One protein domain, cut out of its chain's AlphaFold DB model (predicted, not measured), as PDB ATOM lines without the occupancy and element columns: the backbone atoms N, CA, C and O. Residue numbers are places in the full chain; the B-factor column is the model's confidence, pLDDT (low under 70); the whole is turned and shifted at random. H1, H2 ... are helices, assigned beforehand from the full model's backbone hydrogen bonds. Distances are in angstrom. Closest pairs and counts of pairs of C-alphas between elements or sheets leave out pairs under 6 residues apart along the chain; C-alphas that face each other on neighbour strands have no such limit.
ATOM      1  N   TRP A 239     286.004 277.207 362.504       80.81
ATOM      2  CA  TRP A 239     284.654 277.735 362.684       80.81
ATOM      3  C   TRP A 239     283.893 277.028 363.816       80.81
ATOM      4  O   TRP A 239     283.173 277.696 364.540       80.81
ATOM      5  N   GLU A 240     284.086 275.724 364.057       84.00
ATOM      6  CA  GLU A 240     283.447 275.022 365.188       84.00
ATOM      7  C   GLU A 240     283.924 275.584 366.525       84.00
ATOM      8  O   GLU A 240     283.159 275.674 367.485       84.00
ATOM      9  N   VAL A 241     285.199 275.968 366.588       91.38
ATOM     10  CA  VAL A 241     285.761 276.666 367.746       91.38
ATOM     11  C   VAL A 241     285.093 278.034 367.912       91.38
ATOM     12  O   VAL A 241     284.704 278.389 369.025       91.38
ATOM     13  N   ARG A 242     284.895 278.768 366.811       91.81
ATOM     14  CA  ARG A 242     284.228 280.077 366.807       91.81
ATOM     15  C   ARG A 242     282.751 279.987 367.212       91.81
ATOM     16  O   ARG A 242     282.338 280.720 368.104       91.81
ATOM     17  N   ASP A 243     281.984 279.056 366.652       92.06
ATOM     18  CA  ASP A 243     280.567 278.834 366.980       92.06
ATOM     19  C   ASP A 243     280.384 278.430 368.446       92.06
ATOM     20  O   ASP A 243     279.482 278.925 369.128       92.06
ATOM     21  N   ARG A 244     281.274 277.578 368.977       93.81
ATOM     22  CA  ARG A 244     281.277 277.235 370.407       93.81
ATOM     23  C   ARG A 244     281.496 278.460 371.285       93.81
ATOM     24  O   ARG A 244     280.836 278.579 372.314       93.81
ATOM     25  N   GLU A 245     282.387 279.363 370.890       96.75
ATOM     26  CA  GLU A 245     282.642 280.594 371.639       96.75
ATOM     27  C   GLU A 245     281.448 281.563 371.560       96.75
ATOM     28  O   GLU A 245     281.035 282.100 372.592       96.75
ATOM     29  N   ILE A 246     280.817 281.709 370.387       96.56
ATOM     30  CA  ILE A 246     279.571 282.482 370.217       96.56
ATOM     31  C   ILE A 246     278.482 281.939 371.150       96.56
ATOM     32  O   ILE A 246     277.869 282.693 371.909       96.56
ATOM     33  N   LEU A 247     278.265 280.621 371.143       94.81
ATOM     34  CA  LEU A 247     277.267 279.979 371.997       94.81
ATOM     35  C   LEU A 247     277.567 280.131 373.482       94.81
ATOM     36  O   LEU A 247     276.650 280.388 374.262       94.81
ATOM     37  N   LYS A 248     278.830 279.972 373.879       97.00
ATOM     38  CA  LYS A 248     279.262 280.120 375.271       97.00
ATOM     39  C   LYS A 248     278.926 281.517 375.794       97.00
ATOM     40  O   LYS A 248     278.360 281.640 376.878       97.00
ATOM     41  N   ARG A 249     279.194 282.565 375.010       97.12
ATOM     42  CA  ARG A 249     278.864 283.954 375.382       97.12
ATOM     43  C   ARG A 249     277.365 284.230 375.346       97.12
ATOM     44  O   ARG A 249     276.841 284.912 376.223       97.12
ATOM     45  N   PHE A 250     276.653 283.640 374.391       96.00
ATOM     46  CA  PHE A 250     275.198 283.738 374.333       96.00
ATOM     47  C   PHE A 250     274.523 283.095 375.559       96.00
ATOM     48  O   PHE A 250     273.601 283.668 376.139       96.00
ATOM     49  N   GLN A 251     275.023 281.944 376.024       94.75
ATOM     50  CA  GLN A 251     274.566 281.292 377.260       94.75
ATOM     51  C   GLN A 251     274.832 282.143 378.511       94.75
ATOM     52  O   GLN A 251     274.049 282.101 379.457       94.75
ATOM     53  N   GLN A 252     275.870 282.983 378.490       97.12
ATOM     54  CA  GLN A 252     276.156 283.988 379.523       97.12
ATOM     55  C   GLN A 252     275.259 285.239 379.430       97.12
ATOM     56  O   GLN A 252     275.539 286.244 380.079       97.12
ATOM     57  N   ARG A 253     274.179 285.194 378.635       96.56
ATOM     58  CA  ARG A 253     273.229 286.298 378.406       96.56
ATOM     59  C   ARG A 253     273.852 287.559 377.792       96.56
ATOM     60  O   ARG A 253     273.290 288.644 377.933       96.56
ATOM     61  N   ARG A 254     274.980 287.434 377.084       96.88
ATOM     62  CA  ARG A 254     275.527 288.536 376.276       96.88
ATOM     63  C   ARG A 254     274.604 288.822 375.092       96.88
ATOM     64  O   ARG A 254     274.068 287.896 374.480       96.88
ATOM     65  N   THR A 255     274.419 290.097 374.761       97.31
ATOM     66  CA  THR A 255     273.639 290.495 373.578       97.31
ATOM     67  C   THR A 255     274.431 290.232 372.295       97.31
ATOM     68  O   THR A 255     275.660 290.156 372.313       97.31
ATOM     69  N   THR A 256     273.748 290.115 371.155       96.69
ATOM     70  CA  THR A 256     274.393 289.890 369.849       96.69
ATOM     71  C   THR A 256     275.412 290.982 369.519       96.69
ATOM     72  O   THR A 256     276.514 290.667 369.076       96.69
ATOM     73  N   SER A 257     275.109 292.246 369.830       96.81
ATOM     74  CA  SER A 257     276.034 293.376 369.662       96.81
ATOM     75  C   SER A 257     277.286 293.267 370.540       96.81
ATOM     76  O   SER A 257     278.379 293.584 370.077       96.81
ATOM     77  N   GLN A 258     277.156 292.786 371.783       96.88
ATOM     78  CA  GLN A 258     278.308 292.558 372.668       96.88
ATOM     79  C   GLN A 258     279.214 291.454 372.117       96.88
ATOM     80  O   GLN A 258     280.422 291.643 372.022       96.88
ATOM     81  N   ILE A 259     278.630 290.334 371.680       97.56
ATOM     82  CA  ILE A 259     279.379 289.214 371.091       97.56
ATOM     83  C   ILE A 259     280.100 289.656 369.808       97.56
ATOM     84  O   ILE A 259     281.276 289.350 369.630       97.56
ATOM     85  N   THR A 260     279.412 290.418 368.952       97.00
ATOM     86  CA  THR A 260     279.947 291.013 367.711       97.00
ATOM     87  C   THR A 260     281.192 291.855 368.009       97.00
ATOM     88  O   THR A 260     282.253 291.616 367.435       97.00
ATOM     89  N   HIS A 261     281.083 292.801 368.949       97.44
ATOM     90  CA  HIS A 261     282.180 293.693 369.327       97.44
ATOM     91  C   HIS A 261     283.366 292.933 369.936       97.44
ATOM     92  O   HIS A 261     284.511 293.175 369.571       97.44
ATOM     93  N   GLU A 262     283.113 292.000 370.854       97.00
ATOM     94  CA  GLU A 262     284.184 291.291 371.559       97.00
ATOM     95  C   GLU A 262     284.910 290.236 370.702       97.00
ATOM     96  O   GLU A 262     286.049 289.889 371.014       97.00
ATOM     97  N   LEU A 263     284.257 289.664 369.683       96.12
ATOM     98  CA  LEU A 263     284.861 288.666 368.785       96.12
ATOM     99  C   LEU A 263     285.353 289.260 367.458       96.12
ATOM    100  O   LEU A 263     286.033 288.560 366.710       96.12
ATOM    101  N   GLY A 264     285.019 290.518 367.156       96.50
ATOM    102  CA  GLY A 264     285.378 291.159 365.889       96.50
ATOM    103  C   GLY A 264     284.729 290.497 364.669       96.50
ATOM    104  O   GLY A 264     285.335 290.444 363.602       96.50
ATOM    105  N   ILE A 265     283.519 289.956 364.831       95.62
ATOM    106  CA  ILE A 265     282.752 289.272 363.776       95.62
ATOM    107  C   ILE A 265     281.467 290.033 363.471       95.62
ATOM    108  O   ILE A 265     281.033 290.856 364.269       95.62
ATOM    109  N   SER A 266     280.848 289.769 362.321       96.69
ATOM    110  CA  SER A 266     279.608 290.450 361.927       96.69
ATOM    111  C   SER A 266     278.397 289.982 362.747       96.69
ATOM    112  O   SER A 266     278.309 288.820 363.146       96.69
ATOM    113  N   SER A 267     277.415 290.863 362.962       95.50
ATOM    114  CA  SER A 267     276.173 290.506 363.666       95.50
ATOM    115  C   SER A 267     275.376 289.422 362.932       95.50
ATOM    116  O   SER A 267     274.761 288.567 363.564       95.50
ATOM    117  N   THR A 268     275.450 289.400 361.600       92.12
ATOM    118  CA  THR A 268     274.840 288.368 360.755       92.12
ATOM    119  C   THR A 268     275.464 286.990 360.977       92.12
ATOM    120  O   THR A 268     274.736 285.998 360.979       92.12
ATOM    121  N   GLU A 269     276.779 286.911 361.205       91.88
ATOM    122  CA  GLU A 269     277.485 285.668 361.553       91.88
ATOM    123  C   GLU A 269     277.057 285.157 362.937       91.88
ATOM    124  O   GLU A 269     276.734 283.977 363.088       91.88
ATOM    125  N   VAL A 270     276.943 286.053 363.926       95.25
ATOM    126  CA  VAL A 270     276.441 285.719 365.273       95.25
ATOM    127  C   VAL A 270     275.011 285.176 365.212       95.25
ATOM    128  O   VAL A 270     274.717 284.115 365.771       95.25
ATOM    129  N   ASP A 271     274.122 285.864 364.495       92.44
ATOM    130  CA  ASP A 271     272.730 285.444 364.338       92.44
ATOM    131  C   ASP A 271     272.611 284.118 363.582       92.44
ATOM    132  O   ASP A 271     271.767 283.282 363.929       92.44
ATOM    133  N   ALA A 272     273.452 283.895 362.569       87.25
ATOM    134  CA  ALA A 272     273.503 282.638 361.832       87.25
ATOM    135  C   ALA A 272     273.919 281.469 362.737       87.25
ATOM    136  O   ALA A 272     273.236 280.441 362.733       87.25
ATOM    137  N   ALA A 273     274.957 281.639 363.561       90.88
ATOM    138  CA  ALA A 273     275.410 280.621 364.511       90.88
ATOM    139  C   ALA A 273     274.339 280.307 365.574       90.88
ATOM    140  O   ALA A 273     274.019 279.142 365.836       90.88
ATOM    141  N   ILE A 274     273.695 281.333 366.143       92.31
ATOM    142  CA  ILE A 274     272.607 281.144 367.119       92.31
ATOM    143  C   ILE A 274     271.421 280.418 366.471       92.31
ATOM    144  O   ILE A 274     270.866 279.479 367.052       92.31
ATOM    145  N   ARG A 275     271.027 280.828 365.259       88.25
ATOM    146  CA  ARG A 275     269.923 280.209 364.509       88.25
ATOM    147  C   ARG A 275     270.230 278.756 364.161       88.25
ATOM    148  O   ARG A 275     269.348 277.912 364.306       88.25
ATOM    149  N   TYR A 276     271.464 278.464 363.759       85.88
ATOM    150  CA  TYR A 276     271.940 277.113 363.474       85.88
ATOM    151  C   TYR A 276     271.737 276.184 364.680       85.88
ATOM    152  O   TYR A 276     271.104 275.134 364.561       85.88
ATOM    153  N   HIS A 277     272.158 276.608 365.872       84.56
ATOM    154  CA  HIS A 277     272.045 275.785 367.079       84.56
ATOM    155  C   HIS A 277     270.637 275.697 367.680       84.56
ATOM    156  O   HIS A 277     270.357 274.740 368.413       84.56
ATOM    157  N   ARG A 278     269.763 276.662 367.365       86.19
ATOM    158  CA  ARG A 278     268.331 276.644 367.709       86.19
ATOM    159  C   ARG A 278     267.473 275.853 366.719       86.19
ATOM    160  O   ARG A 278     266.318 275.581 367.034       86.19
ATOM    161  N   SER A 279     267.998 275.495 365.546       83.81
ATOM    162  CA  SER A 279     267.259 274.698 364.564       83.81
ATOM    163  C   SER A 279     266.903 273.322 365.151       83.81
ATOM    164  O   SER A 279     267.801 272.633 365.645       83.81
ATOM    165  N   PRO A 280     265.630 272.883 365.075       81.19
ATOM    166  CA  PRO A 280     265.238 271.537 365.493       81.19
ATOM    167  C   PRO A 280     265.881 270.457 364.610       81.19
ATOM    168  O   PRO A 280     266.115 269.342 365.065       81.19
ATOM    169  N   ASP A 281     266.229 270.805 363.366       89.94
ATOM    170  CA  ASP A 281     266.968 269.948 362.445       89.94
ATOM    171  C   ASP A 281     268.401 270.472 362.275       89.94
ATOM    172  O   ASP A 281     268.704 271.284 361.389       89.94
ATOM    173  N   ARG A 282     269.284 270.028 363.176       86.31
ATOM    174  CA  ARG A 282     270.719 270.357 363.143       86.31
ATOM    175  C   ARG A 282     271.409 269.786 361.906       86.31
ATOM    176  O   ARG A 282     272.299 270.428 361.358       86.31
ATOM    177  N   THR A 283     270.982 268.612 361.449       89.56
ATOM    178  CA  THR A 283     271.593 267.918 360.310       89.56
ATOM    179  C   THR A 283     271.390 268.711 359.027       89.56
ATOM    180  O   THR A 283     272.361 269.000 358.328       89.56
ATOM    181  N   SER A 284     270.156 269.132 358.737       91.94
ATOM    182  CA  SER A 284     269.878 269.944 357.548       91.94
ATOM    183  C   SER A 284     270.551 271.311 357.606       91.94
ATOM    184  O   SER A 284     271.076 271.783 356.598       91.94
ATOM    185  N   ALA A 285     270.571 271.939 358.782       88.56
ATOM    186  CA  ALA A 285     271.216 273.233 358.953       88.56
ATOM    187  C   ALA A 285     272.734 273.148 358.694       88.56
ATOM    188  O   ALA A 285     273.291 274.033 358.048       88.56
ATOM    189  N   GLU A 286     273.382 272.050 359.095       90.50
ATOM    190  CA  GLU A 286     274.829 271.857 358.923       90.50
ATOM    191  C   GLU A 286     275.180 271.572 357.463       90.50
ATOM    192  O   GLU A 286     276.165 272.091 356.939       90.50
ATOM    193  N   ILE A 287     274.333 270.797 356.777       93.06
ATOM    194  CA  ILE A 287     274.446 270.557 355.333       93.06
ATOM    195  C   ILE A 287     274.373 271.881 354.562       93.06
ATOM    196  O   ILE A 287     275.202 272.135 353.685       93.06
ATOM    197  N   ILE A 288     273.383 272.720 354.880       92.69
ATOM    198  CA  ILE A 288     273.175 274.017 354.227       92.69
ATOM    199  C   ILE A 288     274.387 274.923 354.441       92.69
ATOM    200  O   ILE A 288     274.901 275.475 353.468       92.69
ATOM    201  N   ARG A 289     274.855 275.017 355.689       86.81
ATOM    202  CA  ARG A 289     275.980 275.862 356.099       86.81
ATOM    203  C   ARG A 289     277.271 275.466 355.378       86.81
ATOM    204  O   ARG A 289     277.876 276.303 354.720       86.81
ATOM    205  N   ARG A 290     277.640 274.178 355.385       91.81
ATOM    206  CA  ARG A 290     278.834 273.684 354.665       91.81
ATOM    207  C   ARG A 290     278.757 273.895 353.156       91.81
ATOM    208  O   ARG A 290     279.773 274.133 352.510       91.81
ATOM    209  N   SER A 291     277.560 273.800 352.577       94.88
ATOM    210  CA  SER A 291     277.377 274.103 351.157       94.88
ATOM    211  C   SER A 291     277.554 275.592 350.853       94.88
ATOM    212  O   SER A 291     278.038 275.904 349.768       94.88
ATOM    213  N   ASP A 292     277.175 276.495 351.763       88.31
ATOM    214  CA  ASP A 292     277.428 277.938 351.622       88.31
ATOM    215  C   ASP A 292     278.924 278.274 351.725       88.31
ATOM    216  O   ASP A 292     279.396 279.189 351.058       88.31
ATOM    217  N   GLU A 293     279.689 277.474 352.472       86.25
ATOM    218  CA  GLU A 293     281.158 277.543 352.543       86.25
ATOM    219  C   GLU A 293     281.864 276.969 351.295       86.25
ATOM    220  O   GLU A 293     283.094 276.947 351.224       86.25
ATOM    221  N   GLY A 294     281.112 276.480 350.303       92.00
ATOM    222  CA  GLY A 294     281.660 275.912 349.070       92.00
ATOM    223  C   GLY A 294     282.109 274.452 349.180       92.00
ATOM    224  O   GLY A 294     282.744 273.936 348.254       92.00
ATOM    225  N   GLU A 295     281.785 273.739 350.267       92.06
ATOM    226  CA  GLU A 295     282.028 272.297 350.314       92.06
ATOM    227  C   GLU A 295     281.144 271.562 349.293       92.06
ATOM    228  O   GLU A 295     279.934 271.770 349.204       92.06
ATOM    229  N   SER A 296     281.736 270.630 348.540       94.56
ATOM    230  CA  SER A 296     280.958 269.772 347.644       94.56
ATOM    231  C   SER A 296     280.049 268.822 348.430       94.56
ATOM    232  O   SER A 296     280.438 268.300 349.479       94.56
ATOM    233  N   SER A 297     278.884 268.482 347.871       93.44
ATOM    234  CA  SER A 297     277.930 267.541 348.483       93.44
ATOM    235  C   SER A 297     278.571 266.201 348.868       93.44
ATOM    236  O   SER A 297     278.220 265.605 349.883       93.44
ATOM    237  N   THR A 298     279.570 265.758 348.095       87.44
ATOM    238  CA  THR A 298     280.334 264.535 348.379       87.44
ATOM    239  C   THR A 298     281.175 264.654 349.642       87.44
ATOM    240  O   THR A 298     281.196 263.727 350.453       87.44
ATOM    241  N   ARG A 299     281.850 265.794 349.827       86.12
ATOM    242  CA  ARG A 299     282.671 266.064 351.013       86.12
ATOM    243  C   ARG A 299     281.795 266.188 352.258       86.12
ATOM    244  O   ARG A 299     282.124 265.578 353.274       86.12
ATOM    245  N   ILE A 300     280.648 266.861 352.136       90.44
ATOM    246  CA  ILE A 300     279.641 266.992 353.200       90.44
ATOM    247  C   ILE A 300     279.139 265.608 353.635       90.44
ATOM    248  O   ILE A 300     279.236 265.264 354.813       90.44
ATOM    249  N   ALA A 301     278.688 264.775 352.689       85.50
ATOM    250  CA  ALA A 301     278.186 263.429 352.976       85.50
ATOM    251  C   ALA A 301     279.239 262.549 353.672       85.50
ATOM    252  O   ALA A 301     278.964 261.925 354.699       85.50
ATOM    253  N   ALA A 302     280.467 262.536 353.144       79.00
ATOM    254  CA  ALA A 302     281.563 261.736 353.684       79.00
ATOM    255  C   ALA A 302     282.002 262.186 355.085       79.00
ATOM    256  O   ALA A 302     282.371 261.352 355.917       79.00
ATOM    257  N   ARG A 303     281.976 263.497 355.345       86.06
ATOM    258  CA  ARG A 303     282.380 264.080 356.626       86.06
ATOM    259  C   ARG A 303     281.319 263.884 357.703       86.06
ATOM    260  O   ARG A 303     281.665 263.490 358.810       86.06
ATOM    261  N   MET A 304     280.051 264.110 357.369       88.81
ATOM    262  CA  MET A 304     278.933 263.951 358.304       88.81
ATOM    263  C   MET A 304     278.507 262.488 358.496       88.81
ATOM    264  O   MET A 304     277.698 262.201 359.371       88.81
ATOM    265  N   GLY A 305     279.025 261.554 357.688       86.56
ATOM    266  CA  GLY A 305     278.643 260.141 357.768       86.56
ATOM    267  C   GLY A 305     277.196 259.882 357.336       86.56
ATOM    268  O   GLY A 305     276.580 258.922 357.789       86.56
ATOM    269  N   ILE A 306     276.649 260.733 356.464       90.12
ATOM    270  CA  ILE A 306     275.262 260.664 355.987       90.12
ATOM    271  C   ILE A 306     275.200 260.256 354.515       90.12
ATOM    272  O   ILE A 306     276.174 260.356 353.765       90.12
ATOM    273  N   ARG A 307     274.029 259.782 354.079       88.69
ATOM    274  CA  ARG A 307     273.811 259.407 352.677       88.69
ATOM    275  C   ARG A 307     273.855 260.646 351.782       88.69
ATOM    276  O   ARG A 307     273.300 261.687 352.115       88.69
ATOM    277  N   MET A 308     274.452 260.492 350.600       94.69
ATOM    278  CA  MET A 308     274.507 261.548 349.582       94.69
ATOM    279  C   MET A 308     273.115 262.069 349.202       94.69
ATOM    280  O   MET A 308     272.945 263.264 349.000       94.69
ATOM    281  N   THR A 309     272.122 261.180 349.123       90.00
ATOM    282  CA  THR A 309     270.738 261.542 348.788       90.00
ATOM    283  C   THR A 309     270.175 262.546 349.786       90.00
ATOM    284  O   THR A 309     269.676 263.578 349.372       90.00
ATOM    285  N   THR A 310     270.393 262.330 351.086       90.31
ATOM    286  CA  THR A 310     269.972 263.259 352.144       90.31
ATOM    287  C   THR A 310     270.590 264.645 351.967       90.31
ATOM    288  O   THR A 310     269.900 265.648 352.112       90.31
ATOM    289  N   VAL A 311     271.872 264.718 351.593       94.00
ATOM    290  CA  VAL A 311     272.536 265.998 351.294       94.00
ATOM    291  C   VAL A 311     271.882 266.682 350.092       94.00
ATOM    292  O   VAL A 311     271.577 267.871 350.149       94.00
ATOM    293  N   ILE A 312     271.632 265.938 349.014       95.12
ATOM    294  CA  ILE A 312     270.996 266.461 347.798       95.12
ATOM    295  C   ILE A 312     269.573 266.952 348.086       95.12
ATOM    296  O   ILE A 312     269.215 268.034 347.623       95.12
ATOM    297  N   ASP A 313     268.786 266.206 348.860       92.69
ATOM    298  CA  ASP A 313     267.398 266.542 349.187       92.69
ATOM    299  C   ASP A 313     267.325 267.853 349.979       92.69
ATOM    300  O   ASP A 313     266.562 268.758 349.628       92.69
ATOM    301  N   VAL A 314     268.189 268.010 350.987       95.75
ATOM    302  CA  VAL A 314     268.274 269.231 351.800       95.75
ATOM    303  C   VAL A 314     268.694 270.439 350.958       95.75
ATOM    304  O   VAL A 314     268.062 271.498 351.024       95.75
ATOM    305  N   LEU A 315     269.731 270.294 350.130       96.06
ATOM    306  CA  LEU A 315     270.196 271.386 349.267       96.06
ATOM    307  C   LEU A 315     269.168 271.737 348.181       96.06
ATOM    308  O   LEU A 315     268.997 272.910 347.843       96.06
ATOM    309  N   SER A 316     268.430 270.748 347.679       92.44
ATOM    310  CA  SER A 316     267.331 270.961 346.732       92.44
ATOM    311  C   SER A 316     266.170 271.703 347.390       92.44
ATOM    312  O   SER A 316     265.666 272.672 346.821       92.44
ATOM    313  N   ALA A 317     265.794 271.334 348.617       91.31
ATOM    314  CA  ALA A 317     264.775 272.041 349.389       91.31
ATOM    315  C   ALA A 317     265.167 273.505 349.650       91.31
ATOM    316  O   ALA A 317     264.340 274.403 349.479       91.31
ATOM    317  N   LYS A 318     266.437 273.773 349.986       93.81
ATOM    318  CA  LYS A 318     266.970 275.140 350.113       93.81
ATOM    319  C   LYS A 318     266.834 275.926 348.806       93.81
ATOM    320  O   LYS A 318     266.309 277.039 348.819       93.81
ATOM    321  N   LYS A 319     267.262 275.347 347.680       93.75
ATOM    322  CA  LYS A 319     267.168 275.980 346.355       93.75
ATOM    323  C   LYS A 319     265.716 276.263 345.959       93.75
ATOM    324  O   LYS A 319     265.428 277.316 345.397       93.75
ATOM    325  N   ASN A 320     264.798 275.359 346.290       89.50
ATOM    326  CA  ASN A 320     263.368 275.546 346.051       89.50
ATOM    327  C   ASN A 320     262.790 276.679 346.909       89.50
ATOM    328  O   ASN A 320     262.035 277.494 346.388       89.50
ATOM    329  N   ARG A 321     263.196 276.800 348.182       87.75
ATOM    330  CA  ARG A 321     262.806 277.934 349.040       87.75
ATOM    331  C   ARG A 321     263.303 279.268 348.489       87.75
ATOM    332  O   ARG A 321     262.522 280.205 348.434       87.75
ATOM    333  N   GLN A 322     264.549 279.327 348.013       89.00
ATOM    334  CA  GLN A 322     265.110 280.529 347.378       89.00
ATOM    335  C   GLN A 322     264.364 280.926 346.096       89.00
ATOM    336  O   GLN A 322     264.246 282.109 345.791       89.00
ATOM    337  N   ARG A 323     263.846 279.944 345.345       85.81
ATOM    338  CA  ARG A 323     263.031 280.184 344.142       85.81
ATOM    339  C   ARG A 323     261.598 280.613 344.465       85.81
ATOM    340  O   ARG A 323     261.023 281.377 343.704       85.81
TER     341      ARG A 323
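Overview. This is residues 239 to 323 of the 345 residues of a protein of Streptomyces sp. MnatMP-M17 (UniProt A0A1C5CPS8). Two small lobes of three helices each sit one after the other along the longest axis, H1, H2 and H3 in one lobe and H4, H5 and H6 in the other. Within each lobe the helices cross at wide angles, and the two lobes meet at a narrow waist, where H3 and H4 make a corner by their link. The printed part has 85 residues, with six named helices, H1 to H6 in that order, and no named strand; its class is all helix. It is only just compact, close to loose, with a radius of gyration of the C-alphas of 14.3 A and spans of 39 by 28 by 23 A.

Along the chain. H1 holds residues 239 to 251, 18.1 A long, and begins with C-alpha 239 at (284.654, 277.735, 362.684). H2 follows with residues 256 to 263, 10.6 A, and H3 with residues 267 to 278, 16.4 A. H4, residues 282 to 292, is 15.3 A long and begins with C-alpha 282 at (270.719, 270.357, 363.143). H5 holds residues 297 to 304, 10.5 A. H6, residues 308 to 323, is the longest helix at 22.6 A and ends with C-alpha 323 at (263.031, 280.184, 344.142).

Arrangement. H1 touches H2 with its residues 246 to 250 alone, at a steep tilt of 50 degrees, opposite ways; their closest C-alphas, of Ile 246 and Ile 259, are 6.8 A apart. H1 touches H3 with its residues 243 to 247 alone, about perpendicular at 83 degrees, the closest C-alphas being Asp 243 and Ala 273 at 6.0 A. H2 and H3 touch at Thr 260 and Ser 267, whose C-alphas, the closest, are 5.6 A apart; at 71 degrees they are only just about perpendicular. H3 and H4 only just touch, and only at the corner, with 3 pairs of C-alphas within 8 A; the closest are Tyr 276 and Ala 285, 6.0 A. H4 and H5 form a helical hairpin at a steep tilt of 43 degrees, the closest C-alphas being Ile 287 and Ile 300 at 6.7 A. H6 touches H4 with its residues 311 to 318 alone, the closest C-alphas being Ser 284 and Val 314 at 6.0 A. H5 and H6 touch at 59 degrees, a steep tilt, with the closest C-alphas, of Ala 301 and Met 308, 5.3 A apart. H1 and H2 are each apart from H4, H5 and H6, and H3 is apart from H5 and H6. In the six helices every O i to N i+4 pair is within hydrogen-bond range.

Size, cuts and confidence. The two C-alphas farthest apart, of Gln 258 and Thr 309, are 39.9 A apart. The printed part has no cut, and the five links between the helices are tight. The mean pLDDT of the printed part is 91.6, and no printed residue is under 70.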